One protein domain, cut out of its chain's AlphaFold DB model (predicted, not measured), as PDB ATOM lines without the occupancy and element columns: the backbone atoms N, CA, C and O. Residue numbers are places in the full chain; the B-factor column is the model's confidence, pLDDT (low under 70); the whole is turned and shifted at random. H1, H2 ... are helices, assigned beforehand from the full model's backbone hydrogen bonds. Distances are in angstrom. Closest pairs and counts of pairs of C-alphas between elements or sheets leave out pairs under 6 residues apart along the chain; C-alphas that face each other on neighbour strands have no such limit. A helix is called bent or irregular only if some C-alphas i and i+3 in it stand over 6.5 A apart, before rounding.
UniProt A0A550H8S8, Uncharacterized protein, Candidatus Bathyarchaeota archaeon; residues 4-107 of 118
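AT A GLANCE: This is residues 4 to 107 of the 118 residues of an uncharacterized protein of Candidatus Bathyarchaeota archaeon (UniProt A0A550H8S8). Four helices, H1, H3, H4 and H7, form a somewhat splayed up-and-down bundle, each running against the one before it, with H1 across from H4 and H3 across from H7. Three short helices, H2, H5 and H6, gather at the end where H3 and H7 begin. The 104 printed residues hold seven named helices, H1 to H7 in order, and no named strand: the class is all helix. The whole is compact, with a radius of gyration of the C-alphas of 13.1 A, and spans 38 by 25 by 22 A.

HOW THE PARTS SIT: H1, residues 4 to 16, touches H3, residues 32 to 47, at a tilt of 38 degrees, only just steep, opposite ways; their closest C-alphas, of Ser 11 and Phe 40, are 4.9 A apart. H1 touches H7, residues 90 to 105, at a steep tilt of 42 degrees; the closest C-alphas, of Ala 16 and Arg 96, are 4.2 A apart. H4, residues 56 to 71, touches H7 at a shallow tilt of 19 degrees, closest at the C-alphas of Ala 58 and Ala 105, 5.0 A. H3 and H4 are close but not clearly touching. H2, residues 19 to 22, only just touches H6, residues 83 to 88, with 3 pairs of C-alphas within 8 A; the closest, of Ala 19 and Lys 87, are 5.2 A apart. H5, residues 75 to 81, is about perpendicular to H3 at 77 degrees, close but not clearly touching. Every O i to N i+4 pair is within hydrogen-bond range in H1, H4, H6 and H7; H3 has 11 of 12, H5 0 of 3 but 3 of 4 O i to N i+3 pairs, and H2 is too short for an i+4 pair.

IN THESE COORDINATES: H1 begins at C-alpha 4 (178.362, 183.321, 181.389) and is 18.3 A long. H3, H4 and H7 measure 22.8, 22.4 and 22.3 A, and H2, H5 and H6 4.9, 10.2 and 8.9 A. H5 is irregular, with C-alphas 76 and 79 8.1 A apart. H7 ends at C-alpha 105 (185.906, 199.658, 179.423).

THE WHOLE: The two C-alphas farthest apart, of Phe 29 and Val 56, are 38.6 A apart. The printed part has no cut, no link is long, and no printed residue is under 70 in pLDDT.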
ATOM      1  N   SER A   4     176.929 183.151 181.120       92.81
ATOM      2  CA  SER A   4     178.362 183.321 181.389       92.81
ATOM      3  C   SER A   4     178.783 184.787 181.449       92.81
ATOM      4  O   SER A   4     179.615 185.161 182.270       92.81
ATOM      5  N   MET A   5     178.180 185.633 180.617       93.12
ATOM      6  CA  MET A   5     178.471 187.060 180.608       93.12
ATOM      7  C   MET A   5     177.788 187.792 181.776       93.12
ATOM      8  O   MET A   5     178.380 188.711 182.338       93.12
ATOM      9  N   VAL A   6     176.589 187.358 182.187       94.00
ATOM     10  CA  VAL A   6     175.929 187.869 183.403       94.00
ATOM     11  C   VAL A   6     176.781 187.564 184.634       94.00
ATOM     12  O   VAL A   6     177.078 188.467 185.413       94.00
ATOM     13  N   ARG A   7     177.239 186.316 184.770       94.94
ATOM     14  CA  ARG A   7     178.083 185.895 185.891       94.94
ATOM     15  C   ARG A   7     179.454 186.564 185.883       94.94
ATOM     16  O   ARG A   7     179.926 186.999 186.928       94.94
ATOM     17  N   PHE A   8     180.054 186.745 184.709       95.94
ATOM     18  CA  PHE A   8     181.304 187.484 184.599       95.94
ATOM     19  C   PHE A   8     181.154 188.953 185.017       95.94
ATOM     20  O   PHE A   8     181.957 189.450 185.807       95.94
ATOM     21  N   ARG A   9     180.097 189.640 184.559       96.00
ATOM     22  CA  ARG A   9     179.791 191.001 185.021       96.00
ATOM     23  C   ARG A   9     179.622 191.042 186.540       96.00
ATOM     24  O   ARG A   9     180.212 191.914 187.168       96.00
ATOM     25  N   TRP A  10     178.863 190.106 187.112       96.75
ATOM     26  CA  TRP A  10     178.672 190.021 188.562       96.75
ATOM     27  C   TRP A  10     180.014 189.873 189.292       96.75
ATOM     28  O   TRP A  10     180.284 190.630 190.217       96.75
ATOM     29  N   SER A  11     180.903 188.989 188.822       97.69
ATOM     30  CA  SER A  11     182.222 188.780 189.445       97.69
ATOM     31  C   SER A  11     183.114 190.029 189.401       97.69
ATOM     32  O   SER A  11     183.798 190.345 190.372       97.69
ATOM     33  N   LEU A  12     183.057 190.808 188.313       97.44
ATOM     34  CA  LEU A  12     183.762 192.088 188.223       97.44
ATOM     35  C   LEU A  12     183.173 193.139 189.166       97.44
ATOM     36  O   LEU A  12     183.920 193.898 189.776       97.44
ATOM     37  N   GLN A  13     181.844 193.192 189.288       98.06
ATOM     38  CA  GLN A  13     181.173 194.076 190.241       98.06
ATOM     39  C   GLN A  13     181.525 193.694 191.687       98.06
ATOM     40  O   GLN A  13     181.789 194.582 192.493       98.06
ATOM     41  N   ALA A  14     181.634 192.398 191.996       98.00
ATOM     42  CA  ALA A  14     182.107 191.906 193.289       98.00
ATOM     43  C   ALA A  14     183.546 192.345 193.585       98.00
ATOM     44  O   ALA A  14     183.809 192.903 194.649       98.00
ATOM     45  N   LEU A  15     184.471 192.201 192.634       98.38
ATOM     46  CA  LEU A  15     185.843 192.685 192.816       98.38
ATOM     47  C   LEU A  15     185.946 194.210 192.927       98.38
ATOM     48  O   LEU A  15     186.835 194.693 193.613       98.38
ATOM     49  N   ALA A  16     185.065 194.968 192.273       98.50
ATOM     50  CA  ALA A  16     185.070 196.432 192.297       98.50
ATOM     51  C   ALA A  16     184.449 197.044 193.567       98.50
ATOM     52  O   ALA A  16     184.682 198.227 193.850       98.50
ATOM     53  N   ALA A  17     183.633 196.271 194.286       98.06
ATOM     54  CA  ALA A  17     182.867 196.738 195.431       98.06
ATOM     55  C   ALA A  17     183.759 197.074 196.648       98.06
ATOM     56  O   ALA A  17     184.864 196.538 196.782       98.06
ATOM     57  N   PRO A  18     183.291 197.942 197.566       97.62
ATOM     58  CA  PRO A  18     183.957 198.177 198.848       97.62
ATOM     59  C   PRO A  18     184.099 196.892 199.675       97.62
ATOM     60  O   PRO A  18     183.272 195.985 199.559       97.62
ATOM     61  N   ALA A  19     185.104 196.840 200.552       97.38
ATOM     62  CA  ALA A  19     185.413 195.659 201.363       97.38
ATOM     63  C   ALA A  19     184.213 195.164 202.188       97.38
ATOM     64  O   ALA A  19     183.969 193.964 202.294       97.38
ATOM     65  N   GLU A  20     183.425 196.085 202.742       95.56
ATOM     66  CA  GLU A  20     182.248 195.774 203.555       95.56
ATOM     67  C   GLU A  20     181.168 195.061 202.743       95.56
ATOM     68  O   GLU A  20     180.488 194.187 203.270       95.56
ATOM     69  N   ILE A  21     181.022 195.427 201.468       96.75
ATOM     70  CA  ILE A  21     180.086 194.780 200.547       96.75
ATOM     71  C   ILE A  21     180.645 193.429 200.122       96.75
ATOM     72  O   ILE A  21     179.930 192.437 200.185       96.75
ATOM     73  N   GLN A  22     181.928 193.371 199.759       96.38
ATOM     74  CA  GLN A  22     182.615 192.140 199.362       96.38
ATOM     75  C   GLN A  22     182.440 191.015 200.392       96.38
ATOM     76  O   GLN A  22     182.095 189.894 200.031       96.38
ATOM     77  N   LEU A  23     182.582 191.337 201.679       95.25
ATOM     78  CA  LEU A  23     182.438 190.386 202.787       95.25
ATOM     79  C   LEU A  23     180.990 189.972 203.096       95.25
ATOM     80  O   LEU A  23     180.779 189.068 203.904       95.25
ATOM     81  N   GLN A  24     179.994 190.615 202.487       94.81
ATOM     82  CA  GLN A  24     178.580 190.244 202.618       94.81
ATOM     83  C   GLN A  24     178.094 189.342 201.475       94.81
ATOM     84  O   GLN A  24     177.012 188.771 201.575       94.81
ATOM     85  N   LEU A  25     178.872 189.195 200.396       93.75
ATOM     86  CA  LEU A  25     178.487 188.407 199.212       93.75
ATOM     87  C   LEU A  25     178.592 186.891 199.412       93.75
ATOM     88  O   LEU A  25     178.102 186.115 198.587       93.75
ATOM     89  N   PHE A  26     179.250 186.476 200.490       90.69
ATOM     90  CA  PHE A  26     179.581 185.092 200.780       90.69
ATOM     91  C   PHE A  26     179.134 184.763 202.209       90.69
ATOM     92  O   PHE A  26     179.314 185.599 203.104       90.69
ATOM     93  N   PRO A  27     178.546 183.579 202.450       88.06
ATOM     94  CA  PRO A  27     178.245 183.105 203.797       88.06
ATOM     95  C   PRO A  27     179.479 183.091 204.715       88.06
ATOM     96  O   PRO A  27     180.603 182.898 204.260       88.06
ATOM     97  N   ASP A  28     179.272 183.219 206.029       86.56
ATOM     98  CA  ASP A  28     180.362 183.284 207.024       86.56
ATOM     99  C   ASP A  28     181.213 182.006 207.135       86.56
ATOM    100  O   ASP A  28     182.295 182.038 207.713       86.56
ATOM    101  N   PHE A  29     180.735 180.878 206.605       83.81
ATOM    102  CA  PHE A  29     181.478 179.615 206.601       83.81
ATOM    103  C   PHE A  29     182.400 179.453 205.381       83.81
ATOM    104  O   PHE A  29     183.137 178.469 205.316       83.81
ATOM    105  N   GLU A  30     182.342 180.369 204.409       86.94
ATOM    106  CA  GLU A  30     183.210 180.368 203.230       86.94
ATOM    107  C   GLU A  30     184.465 181.218 203.461       86.94
ATOM    108  O   GLU A  30     184.479 182.171 204.244       86.94
ATOM    109  N   TRP A  31     185.524 180.908 202.716       91.88
ATOM    110  CA  TRP A  31     186.718 181.745 202.631       91.88
ATOM    111  C   TRP A  31     186.418 182.937 201.721       91.88
ATOM    112  O   TRP A  31     186.767 182.952 200.547       91.88
ATOM    113  N   LYS A  32     185.691 183.929 202.246       94.38
ATOM    114  CA  LYS A  32     185.060 184.996 201.446       94.38
ATOM    115  C   LYS A  32     186.021 185.730 200.511       94.38
ATOM    116  O   LYS A  32     185.639 186.128 199.413       94.38
ATOM    117  N   VAL A  33     187.255 185.943 200.964       96.19
ATOM    118  CA  VAL A  33     188.287 186.639 200.187       96.19
ATOM    119  C   VAL A  33     188.750 185.776 199.008       96.19
ATOM    120  O   VAL A  33     188.877 186.280 197.894       96.19
ATOM    121  N   ASP A  34     188.939 184.477 199.231       95.88
ATOM    122  CA  ASP A  34     189.244 183.489 198.197       95.88
ATOM    123  C   ASP A  34     188.098 183.378 197.187       95.88
ATOM    124  O   ASP A  34     188.329 183.437 195.979       95.88
ATOM    125  N   GLU A  35     186.855 183.302 197.662       96.19
ATOM    126  CA  GLU A  35     185.674 183.160 196.809       96.19
ATOM    127  C   GLU A  35     185.489 184.335 195.830       96.19
ATOM    128  O   GLU A  35     185.069 184.127 194.688       96.19
ATOM    129  N   LEU A  36     185.878 185.563 196.205       97.00
ATOM    130  CA  LEU A  36     185.926 186.704 195.275       97.00
ATOM    131  C   LEU A  36     186.826 186.420 194.065       97.00
ATOM    132  O   LEU A  36     186.451 186.701 192.923       97.00
ATOM    133  N   ALA A  37     188.025 185.889 194.318       97.31
ATOM    134  CA  ALA A  37     188.990 185.582 193.271       97.31
ATOM    135  C   ALA A  37     188.573 184.346 192.466       97.31
ATOM    136  O   ALA A  37     188.712 184.351 191.242       97.31
ATOM    137  N   ILE A  38     188.018 183.325 193.127       96.62
ATOM    138  CA  ILE A  38     187.527 182.095 192.496       96.62
ATOM    139  C   ILE A  38     186.375 182.400 191.533       96.62
ATOM    140  O   ILE A  38     186.419 181.966 190.380       96.62
ATOM    141  N   GLU A  39     185.372 183.181 191.954       95.94
ATOM    142  CA  GLU A  39     184.257 183.574 191.080       95.94
ATOM    143  C   GLU A  39     184.766 184.349 189.860       95.94
ATOM    144  O   GLU A  39     184.354 184.072 188.729       95.94
ATOM    145  N   PHE A  40     185.694 185.290 190.050       97.81
ATOM    146  CA  PHE A  40     186.286 186.005 188.923       97.81
ATOM    147  C   PHE A  40     187.050 185.076 187.981       97.81
ATOM    148  O   PHE A  40     186.775 185.108 186.780       97.81
ATOM    149  N   ASP A  41     187.976 184.250 188.483       97.50
ATOM    150  CA  ASP A  41     188.776 183.371 187.629       97.50
ATOM    151  C   ASP A  41     187.868 182.421 186.846       97.50
ATOM    152  O   ASP A  41     187.932 182.392 185.616       97.50
ATOM    153  N   GLN A  42     186.927 181.743 187.510       96.00
ATOM    154  CA  GLN A  42     186.002 180.815 186.860       96.00
ATOM    155  C   GLN A  42     185.321 181.445 185.637       96.00
ATOM    156  O   GLN A  42     185.342 180.878 184.537       96.00
ATOM    157  N   TRP A  43     184.734 182.635 185.793       95.88
ATOM    158  CA  TRP A  43     184.019 183.290 184.699       95.88
ATOM    159  C   TRP A  43     184.957 183.959 183.697       95.88
ATOM    160  O   TRP A  43     184.679 183.929 182.493       95.88
ATOM    161  N   TYR A  44     186.104 184.470 184.145       96.25
ATOM    162  CA  TYR A  44     187.147 184.999 183.275       96.25
ATOM    163  C   TYR A  44     187.695 183.922 182.325       96.25
ATOM    164  O   TYR A  44     187.818 184.161 181.121       96.25
ATOM    165  N   GLN A  45     187.942 182.699 182.808       95.19
ATOM    166  CA  GLN A  45     188.393 181.573 181.980       95.19
ATOM    167  C   GLN A  45     187.384 181.218 180.876       95.19
ATOM    168  O   GLN A  45     187.782 180.879 179.753       95.19
ATOM    169  N   VAL A  46     186.082 181.327 181.168       93.38
ATOM    170  CA  VAL A  46     184.998 181.070 180.208       93.38
ATOM    171  C   VAL A  46     184.934 182.167 179.147       93.38
ATOM    172  O   VAL A  46     184.900 181.882 177.945       93.38
ATOM    173  N   ILE A  47     184.935 183.431 179.570       91.69
ATOM    174  CA  ILE A  47     184.714 184.567 178.672       91.69
ATOM    175  C   ILE A  47     185.965 184.958 177.878       91.69
ATOM    176  O   ILE A  47     185.833 185.347 176.718       91.69
ATOM    177  N   LYS A  48     187.187 184.786 178.411       90.88
ATOM    178  CA  LYS A  48     188.432 185.202 177.727       90.88
ATOM    179  C   LYS A  48     188.676 184.492 176.395       90.88
ATOM    180  O   LYS A  48     189.340 185.027 175.506       90.88
ATOM    181  N   ARG A  49     188.099 183.296 176.218       88.31
ATOM    182  CA  ARG A  49     188.140 182.538 174.954       88.31
ATOM    183  C   ARG A  49     187.319 183.214 173.847       88.31
ATOM    184  O   ARG A  49     187.573 182.990 172.667       88.31
ATOM    185  N   ARG A  50     186.380 184.094 174.202       87.25
ATOM    186  CA  ARG A  50     185.483 184.811 173.284       87.25
ATOM    187  C   ARG A  50     186.069 186.162 172.870       87.25
ATOM    188  O   ARG A  50     185.482 187.218 173.091       87.25
ATOM    189  N   ARG A  51     187.259 186.129 172.264       70.88
ATOM    190  CA  ARG A  51     188.091 187.316 171.982       70.88
ATOM    191  C   ARG A  51     187.375 188.452 171.243       70.88
ATOM    192  O   ARG A  51     187.720 189.608 171.475       70.88
ATOM    193  N   THR A  52     186.412 188.152 170.377       81.44
ATOM    194  CA  THR A  52     185.666 189.144 169.583       81.44
ATOM    195  C   THR A  52     184.693 189.994 170.402       81.44
ATOM    196  O   THR A  52     184.220 191.005 169.895       81.44
ATOM    197  N   LEU A  53     184.412 189.627 171.657       79.38
ATOM    198  CA  LEU A  53     183.484 190.358 172.527       79.38
ATOM    199  C   LEU A  53     184.120 191.561 173.235       79.38
ATOM    200  O   LEU A  53     183.397 192.376 173.802       79.38
ATOM    201  N   PHE A  54     185.452 191.682 173.214       88.12
ATOM    202  CA  PHE A  54     186.173 192.697 173.985       88.12
ATOM    203  C   PHE A  54     186.997 193.615 173.097       88.12
ATOM    204  O   PHE A  54     187.727 193.167 172.209       88.12
ATOM    205  N   THR A  55     186.950 194.909 173.414       92.94
ATOM    206  CA  THR A  55     187.911 195.878 172.888       92.94
ATOM    207  C   THR A  55     189.325 195.532 173.368       92.94
ATOM    208  O   THR A  55     189.509 194.870 174.392       92.94
ATOM    209  N   VAL A  56     190.350 196.006 172.652       93.81
ATOM    210  CA  VAL A  56     191.758 195.818 173.058       93.81
ATOM    211  C   VAL A  56     192.003 196.373 174.465       93.81
ATOM    212  O   VAL A  56     192.665 195.729 175.276       93.81
ATOM    213  N   LYS A  57     191.406 197.531 174.776       95.38
ATOM    214  CA  LYS A  57     191.493 198.166 176.096       95.38
ATOM    215  C   LYS A  57     190.870 197.298 177.190       95.38
ATOM    216  O   LYS A  57     191.517 197.067 178.205       95.38
ATOM    217  N   ALA A  58     189.645 196.808 176.980       95.31
ATOM    218  CA  ALA A  58     188.972 195.949 177.952       95.31
ATOM    219  C   ALA A  58     189.778 194.671 178.210       95.31
ATOM    220  O   ALA A  58     190.006 194.310 179.359       95.31
ATOM    221  N   ARG A  59     190.296 194.038 177.152       95.12
ATOM    222  CA  ARG A  59     191.122 192.835 177.284       95.12
ATOM    223  C   ARG A  59     192.369 193.081 178.132       95.12
ATOM    224  O   ARG A  59     192.626 192.307 179.044       95.12
ATOM    225  N   LYS A  60     193.100 194.166 177.868       96.19
ATOM    226  CA  LYS A  60     194.311 194.502 178.626       96.19
ATOM    227  C   LYS A  60     194.017 194.724 180.113       96.19
ATOM    228  O   LYS A  60     194.760 194.232 180.948       96.19
ATOM    229  N   LEU A  61     192.922 195.415 180.437       97.88
ATOM    230  CA  LEU A  61     192.511 195.646 181.827       97.88
ATOM    231  C   LEU A  61     192.138 194.347 182.551       97.88
ATOM    232  O   LEU A  61     192.483 194.182 183.714       97.88
ATOM    233  N   LEU A  62     191.475 193.416 181.863       97.12
ATOM    234  CA  LEU A  62     191.155 192.101 182.424       97.12
ATOM    235  C   LEU A  62     192.400 191.233 182.633       97.12
ATOM    236  O   LEU A  62     192.500 190.539 183.639       97.12
ATOM    237  N   GLU A  63     193.361 191.292 181.710       97.12
ATOM    238  CA  GLU A  63     194.658 190.626 181.858       97.12
ATOM    239  C   GLU A  63     195.454 191.207 183.036       97.12
ATOM    240  O   GLU A  63     196.021 190.445 183.817       97.12
ATOM    241  N   ASP A  64     195.451 192.532 183.204       98.38
ATOM    242  CA  ASP A  64     196.109 193.204 184.331       98.38
ATOM    243  C   ASP A  64     195.446 192.871 185.670       98.38
ATOM    244  O   ASP A  64     196.145 192.610 186.646       98.38
ATOM    245  N   LEU A  65     194.110 192.826 185.710       98.56
ATOM    246  CA  LEU A  65     193.353 192.398 186.885       98.56
ATOM    247  C   LEU A  65     193.689 190.953 187.274       98.56
ATOM    248  O   LEU A  65     194.016 190.697 188.429       98.56
ATOM    249  N   ASN A  66     193.667 190.024 186.310       98.25
ATOM    250  CA  ASN A  66     194.025 188.626 186.558       98.25
ATOM    251  C   ASN A  66     195.456 188.506 187.079       98.25
ATOM    252  O   ASN A  66     195.703 187.846 188.081       98.25
ATOM    253  N   LYS A  67     196.398 189.197 186.430       98.25
ATOM    254  CA  LYS A  67     197.793 189.211 186.861       98.25
ATOM    255  C   LYS A  67     197.937 189.763 188.279       98.25
ATOM    256  O   LYS A  67     198.751 189.255 189.042       98.25
ATOM    257  N   LYS A  68     197.163 190.786 188.650       98.31
ATOM    258  CA  LYS A  68     197.232 191.356 189.996       98.31
ATOM    259  C   LYS A  68     196.769 190.369 191.069       98.31
ATOM    260  O   LYS A  68     197.379 190.322 192.134       98.31
ATOM    261  N   LEU A  69     195.735 189.579 190.780       98.31
ATOM    262  CA  LEU A  69     195.304 188.477 191.643       98.31
ATOM    263  C   LEU A  69     196.388 187.392 191.739       98.31
ATOM    264  O   LEU A  69     196.709 186.953 192.842       98.31
ATOM    265  N   ASP A  70     197.022 187.032 190.619       97.44
ATOM    266  CA  ASP A  70     198.132 186.068 190.604       97.44
ATOM    267  C   ASP A  70     199.323 186.553 191.461       97.44
ATOM    268  O   ASP A  70     199.916 185.771 192.201       97.44
ATOM    269  N   GLU A  71     199.657 187.850 191.416       97.62
ATOM    270  CA  GLU A  71     200.758 188.453 192.189       97.62
ATOM    271  C   GLU A  71     200.581 188.335 193.709       97.62
ATOM    272  O   GLU A  71     201.574 188.211 194.426       97.62
ATOM    273  N   ILE A  72     199.339 188.392 194.203       96.94
ATOM    274  CA  ILE A  72     199.025 188.249 195.634       96.94
ATOM    275  C   ILE A  72     198.626 186.819 196.014       96.94
ATOM    276  O   ILE A  72     198.270 186.566 197.160       96.94
ATOM    277  N   SER A  73     198.671 185.876 195.073       95.19
ATOM    278  CA  SER A  73     198.369 184.463 195.312       95.19
ATOM    279  C   SER A  73     199.591 183.695 195.823       95.19
ATOM    280  O   SER A  73     200.727 184.173 195.769       95.19
ATOM    281  N   GLY A  74     199.366 182.467 196.291       93.94
ATOM    282  CA  GLY A  74     200.423 181.539 196.697       93.94
ATOM    283  C   GLY A  74     200.698 181.516 198.206       93.94
ATOM    284  O   GLY A  74     200.276 182.411 198.939       93.94
ATOM    285  N   PRO A  75     201.402 180.476 198.690       91.50
ATOM    286  CA  PRO A  75     201.549 180.206 200.122       91.50
ATOM    287  C   PRO A  75     202.258 181.338 200.881       91.50
ATOM    288  O   PRO A  75     201.844 181.692 201.987       91.50
ATOM    289  N   ASP A  76     203.256 181.967 200.255       95.38
ATOM    290  CA  ASP A  76     204.018 183.083 200.835       95.38
ATOM    291  C   ASP A  76     203.183 184.367 200.986       95.38
ATOM    292  O   ASP A  76     203.537 185.275 201.737       95.38
ATOM    293  N   ASN A  77     202.039 184.430 200.301       96.50
ATOM    294  CA  ASN A  77     201.150 185.580 200.247       96.50
ATOM    295  C   ASN A  77     199.836 185.362 201.016       96.50
ATOM    296  O   ASN A  77     198.918 186.173 200.904       96.50
ATOM    297  N   SER A  78     199.741 184.317 201.845       95.06
ATOM    298  CA  SER A  78     198.526 183.969 202.608       95.06
ATOM    299  C   SER A  78     197.912 185.138 203.396       95.06
ATOM    300  O   SER A  78     196.692 185.231 203.504       95.06
ATOM    301  N   ARG A  79     198.726 186.094 203.870       96.44
ATOM    302  CA  ARG A  79     198.241 187.312 204.547       96.44
ATOM    303  C   ARG A  79     197.261 188.138 203.709       96.44
ATOM    304  O   ARG A  79     196.402 188.794 204.285       96.44
ATOM    305  N   PHE A  80     197.382 188.136 202.378       96.94
ATOM    306  CA  PHE A  80     196.499 188.902 201.494       96.94
ATOM    307  C   PHE A  80     195.079 188.343 201.450       96.94
ATOM    308  O   PHE A  80     194.160 189.076 201.110       96.94
ATOM    309  N   TRP A  81     194.883 187.096 201.864       96.44
ATOM    310  CA  TRP A  81     193.603 186.394 201.795       96.44
ATOM    311  C   TRP A  81     192.813 186.469 203.111       96.44
ATOM    312  O   TRP A  81     191.799 185.808 203.291       96.44
ATOM    313  N   MET A  82     193.261 187.311 204.048       96.12
ATOM    314  CA  MET A  82     192.556 187.591 205.300       96.12
ATOM    315  C   MET A  82     191.581 188.765 205.132       96.12
ATOM    316  O   MET A  82     191.892 189.745 204.451       96.12
ATOM    317  N   GLU A  83     190.432 188.722 205.816       96.31
ATOM    318  CA  GLU A  83     189.424 189.797 205.743       96.31
ATOM    319  C   GLU A  83     189.961 191.168 206.189       96.31
ATOM    320  O   GLU A  83     189.547 192.204 205.669       96.31
ATOM    321  N   GLU A  84     190.882 191.197 207.156       96.19
ATOM    322  CA  GLU A  84     191.525 192.434 207.614       96.19
ATOM    323  C   GLU A  84     192.369 193.072 206.503       96.19
ATOM    324  O   GLU A  84     192.294 194.282 206.261       96.19
ATOM    325  N   THR A  85     193.116 192.248 205.771       96.50
ATOM    326  CA  THR A  85     193.951 192.687 204.652       96.50
ATOM    327  C   THR A  85     193.095 193.120 203.466       96.50
ATOM    328  O   THR A  85     193.407 194.132 202.842       96.50
ATOM    329  N   LEU A  86     191.968 192.445 203.202       97.50
ATOM    330  CA  LEU A  86     190.981 192.897 202.212       97.50
ATOM    331  C   LEU A  86     190.523 194.339 202.491       97.50
ATOM    332  O   LEU A  86     190.380 195.131 201.558       97.50
ATOM    333  N   LYS A  87     190.300 194.698 203.761       97.31
ATOM    334  CA  LYS A  87     189.817 196.034 204.157       97.31
ATOM    335  C   LYS A  87     190.880 197.126 204.056       97.31
ATOM    336  O   LYS A  87     190.532 198.271 203.791       97.31
ATOM    337  N   THR A  88     192.145 196.798 204.307       96.19
ATOM    338  CA  THR A  88     193.175 197.808 204.611       96.19
ATOM    339  C   THR A  88     194.339 197.856 203.627       96.19
ATOM    340  O   THR A  88     194.989 198.895 203.512       96.19
ATOM    341  N   ASP A  89     194.625 196.769 202.909       97.69
ATOM    342  CA  ASP A  89     195.826 196.674 202.081       97.69
ATOM    343  C   ASP A  89     195.614 197.286 200.691       97.69
ATOM    344  O   ASP A  89     194.649 197.008 199.973       97.69
ATOM    345  N   SER A  90     196.585 198.104 200.285       97.44
ATOM    346  CA  SER A  90     196.633 198.758 198.976       97.44
ATOM    347  C   SER A  90     196.566 197.795 197.784       97.44
ATOM    348  O   SER A  90     196.143 198.196 196.701       97.44
ATOM    349  N   ALA A  91     196.962 196.529 197.951       97.56
ATOM    350  CA  ALA A  91     196.887 195.537 196.888       97.56
ATOM    351  C   ALA A  91     195.435 195.216 196.508       97.56
ATOM    352  O   ALA A  91     195.124 195.136 195.318       97.56
ATOM    353  N   TRP A  92     194.546 195.103 197.498       98.25
ATOM    354  CA  TRP A  92     193.115 194.922 197.255       98.25
ATOM    355  C   TRP A  92     192.458 196.186 196.718       98.25
ATOM    356  O   TRP A  92     191.583 196.091 195.860       98.25
ATOM    357  N   GLU A  93     192.923 197.368 197.122       98.44
ATOM    358  CA  GLU A  93     192.443 198.610 196.513       98.44
ATOM    359  C   GLU A  93     192.812 198.696 195.025       98.44
ATOM    360  O   GLU A  93     191.963 199.011 194.192       98.44
ATOM    361  N   ALA A  94     194.032 198.291 194.660       98.44
ATOM    362  CA  ALA A  94     194.445 198.206 193.262       98.44
ATOM    363  C   ALA A  94     193.599 197.201 192.453       98.44
ATOM    364  O   ALA A  94     193.286 197.458 191.290       98.44
ATOM    365  N   ILE A  95     193.199 196.075 193.055       98.69
ATOM    366  CA  ILE A  95     192.273 195.107 192.438       98.69
ATOM    367  C   ILE A  95     190.910 195.757 192.184       98.69
ATOM    368  O   ILE A  95     190.386 195.653 191.071       98.69
ATOM    369  N   ARG A  96     190.359 196.481 193.169       98.75
ATOM    370  CA  ARG A  96     189.089 197.205 193.006       98.75
ATOM    371  C   ARG A  96     189.173 198.247 191.894       98.75
ATOM    372  O   ARG A  96     188.267 198.328 191.065       98.75
ATOM    373  N   ASP A  97     190.260 199.012 191.833       98.62
ATOM    374  CA  ASP A  97     190.496 200.001 190.779       98.62
ATOM    375  C   ASP A  97     190.556 199.368 189.387       98.62
ATOM    376  O   ASP A  97     189.884 199.832 188.461       98.62
ATOM    377  N   LEU A  98     191.308 198.278 189.232       98.75
ATOM    378  CA  LEU A  98     191.391 197.546 187.968       98.75
ATOM    379  C   LEU A  98     190.025 196.984 187.551       98.75
ATOM    380  O   LEU A  98     189.651 197.103 186.381       98.75
ATOM    381  N   ALA A  99     189.245 196.453 188.494       98.62
ATOM    382  CA  ALA A  99     187.890 195.973 188.235       98.62
ATOM    383  C   ALA A  99     186.939 197.111 187.815       98.62
ATOM    384  O   ALA A  99     186.212 196.969 186.828       98.62
ATOM    385  N   ARG A 100     186.993 198.279 188.475       98.75
ATOM    386  CA  ARG A 100     186.239 199.488 188.083       98.75
ATOM    387  C   ARG A 100     186.608 199.963 186.677       98.75
ATOM    388  O   ARG A 100     185.730 200.282 185.872       98.75
ATOM    389  N   LEU A 101     187.900 199.986 186.351       98.50
ATOM    390  CA  LEU A 101     188.375 200.339 185.012       98.50
ATOM    391  C   LEU A 101     187.902 199.330 183.961       98.50
ATOM    392  O   LEU A 101     187.494 199.740 182.870       98.50
ATOM    393  N   ALA A 102     187.924 198.035 184.281       97.94
ATOM    394  CA  ALA A 102     187.419 196.986 183.405       97.94
ATOM    395  C   ALA A 102     185.912 197.143 183.152       97.94
ATOM    396  O   ALA A 102     185.506 197.156 181.992       97.94
ATOM    397  N   LEU A 103     185.098 197.361 184.193       97.81
ATOM    398  CA  LEU A 103     183.658 197.637 184.068       97.81
ATOM    399  C   LEU A 103     183.387 198.822 183.131       97.81
ATOM    400  O   LEU A 103     182.614 198.699 182.179       97.81
ATOM    401  N   ASN A 104     184.109 199.930 183.316       97.62
ATOM    402  CA  ASN A 104     184.004 201.102 182.446       97.62
ATOM    403  C   ASN A 104     184.389 200.793 180.991       97.62
ATOM    404  O   ASN A 104     183.702 201.210 180.061       97.62
ATOM    405  N   ALA A 105     185.475 200.047 180.768       96.62
ATOM    406  CA  ALA A 105     185.906 199.658 179.423       96.62
ATOM    407  C   ALA A 105     184.934 198.684 178.736       96.62
ATOM    408  O   ALA A 105     184.902 198.617 177.505       96.62
ATOM    409  N   MET A 106     184.147 197.954 179.528       93.69
ATOM    410  CA  MET A 106     183.062 197.080 179.087       93.69
ATOM    411  C   MET A 106     181.738 197.825 178.852       93.69
ATOM    412  O   MET A 106     180.796 197.233 178.325       93.69
ATOM    413  N   GLY A 107     181.652 199.107 179.225       95.25
ATOM    414  CA  GLY A 107     180.402 199.868 179.195       95.25
ATOM    415  C   GLY A 107     179.369 199.350 180.200       95.25
ATOM    416  O   GLY A 107     178.167 199.471 179.962       95.25
TER     417      GLY A 107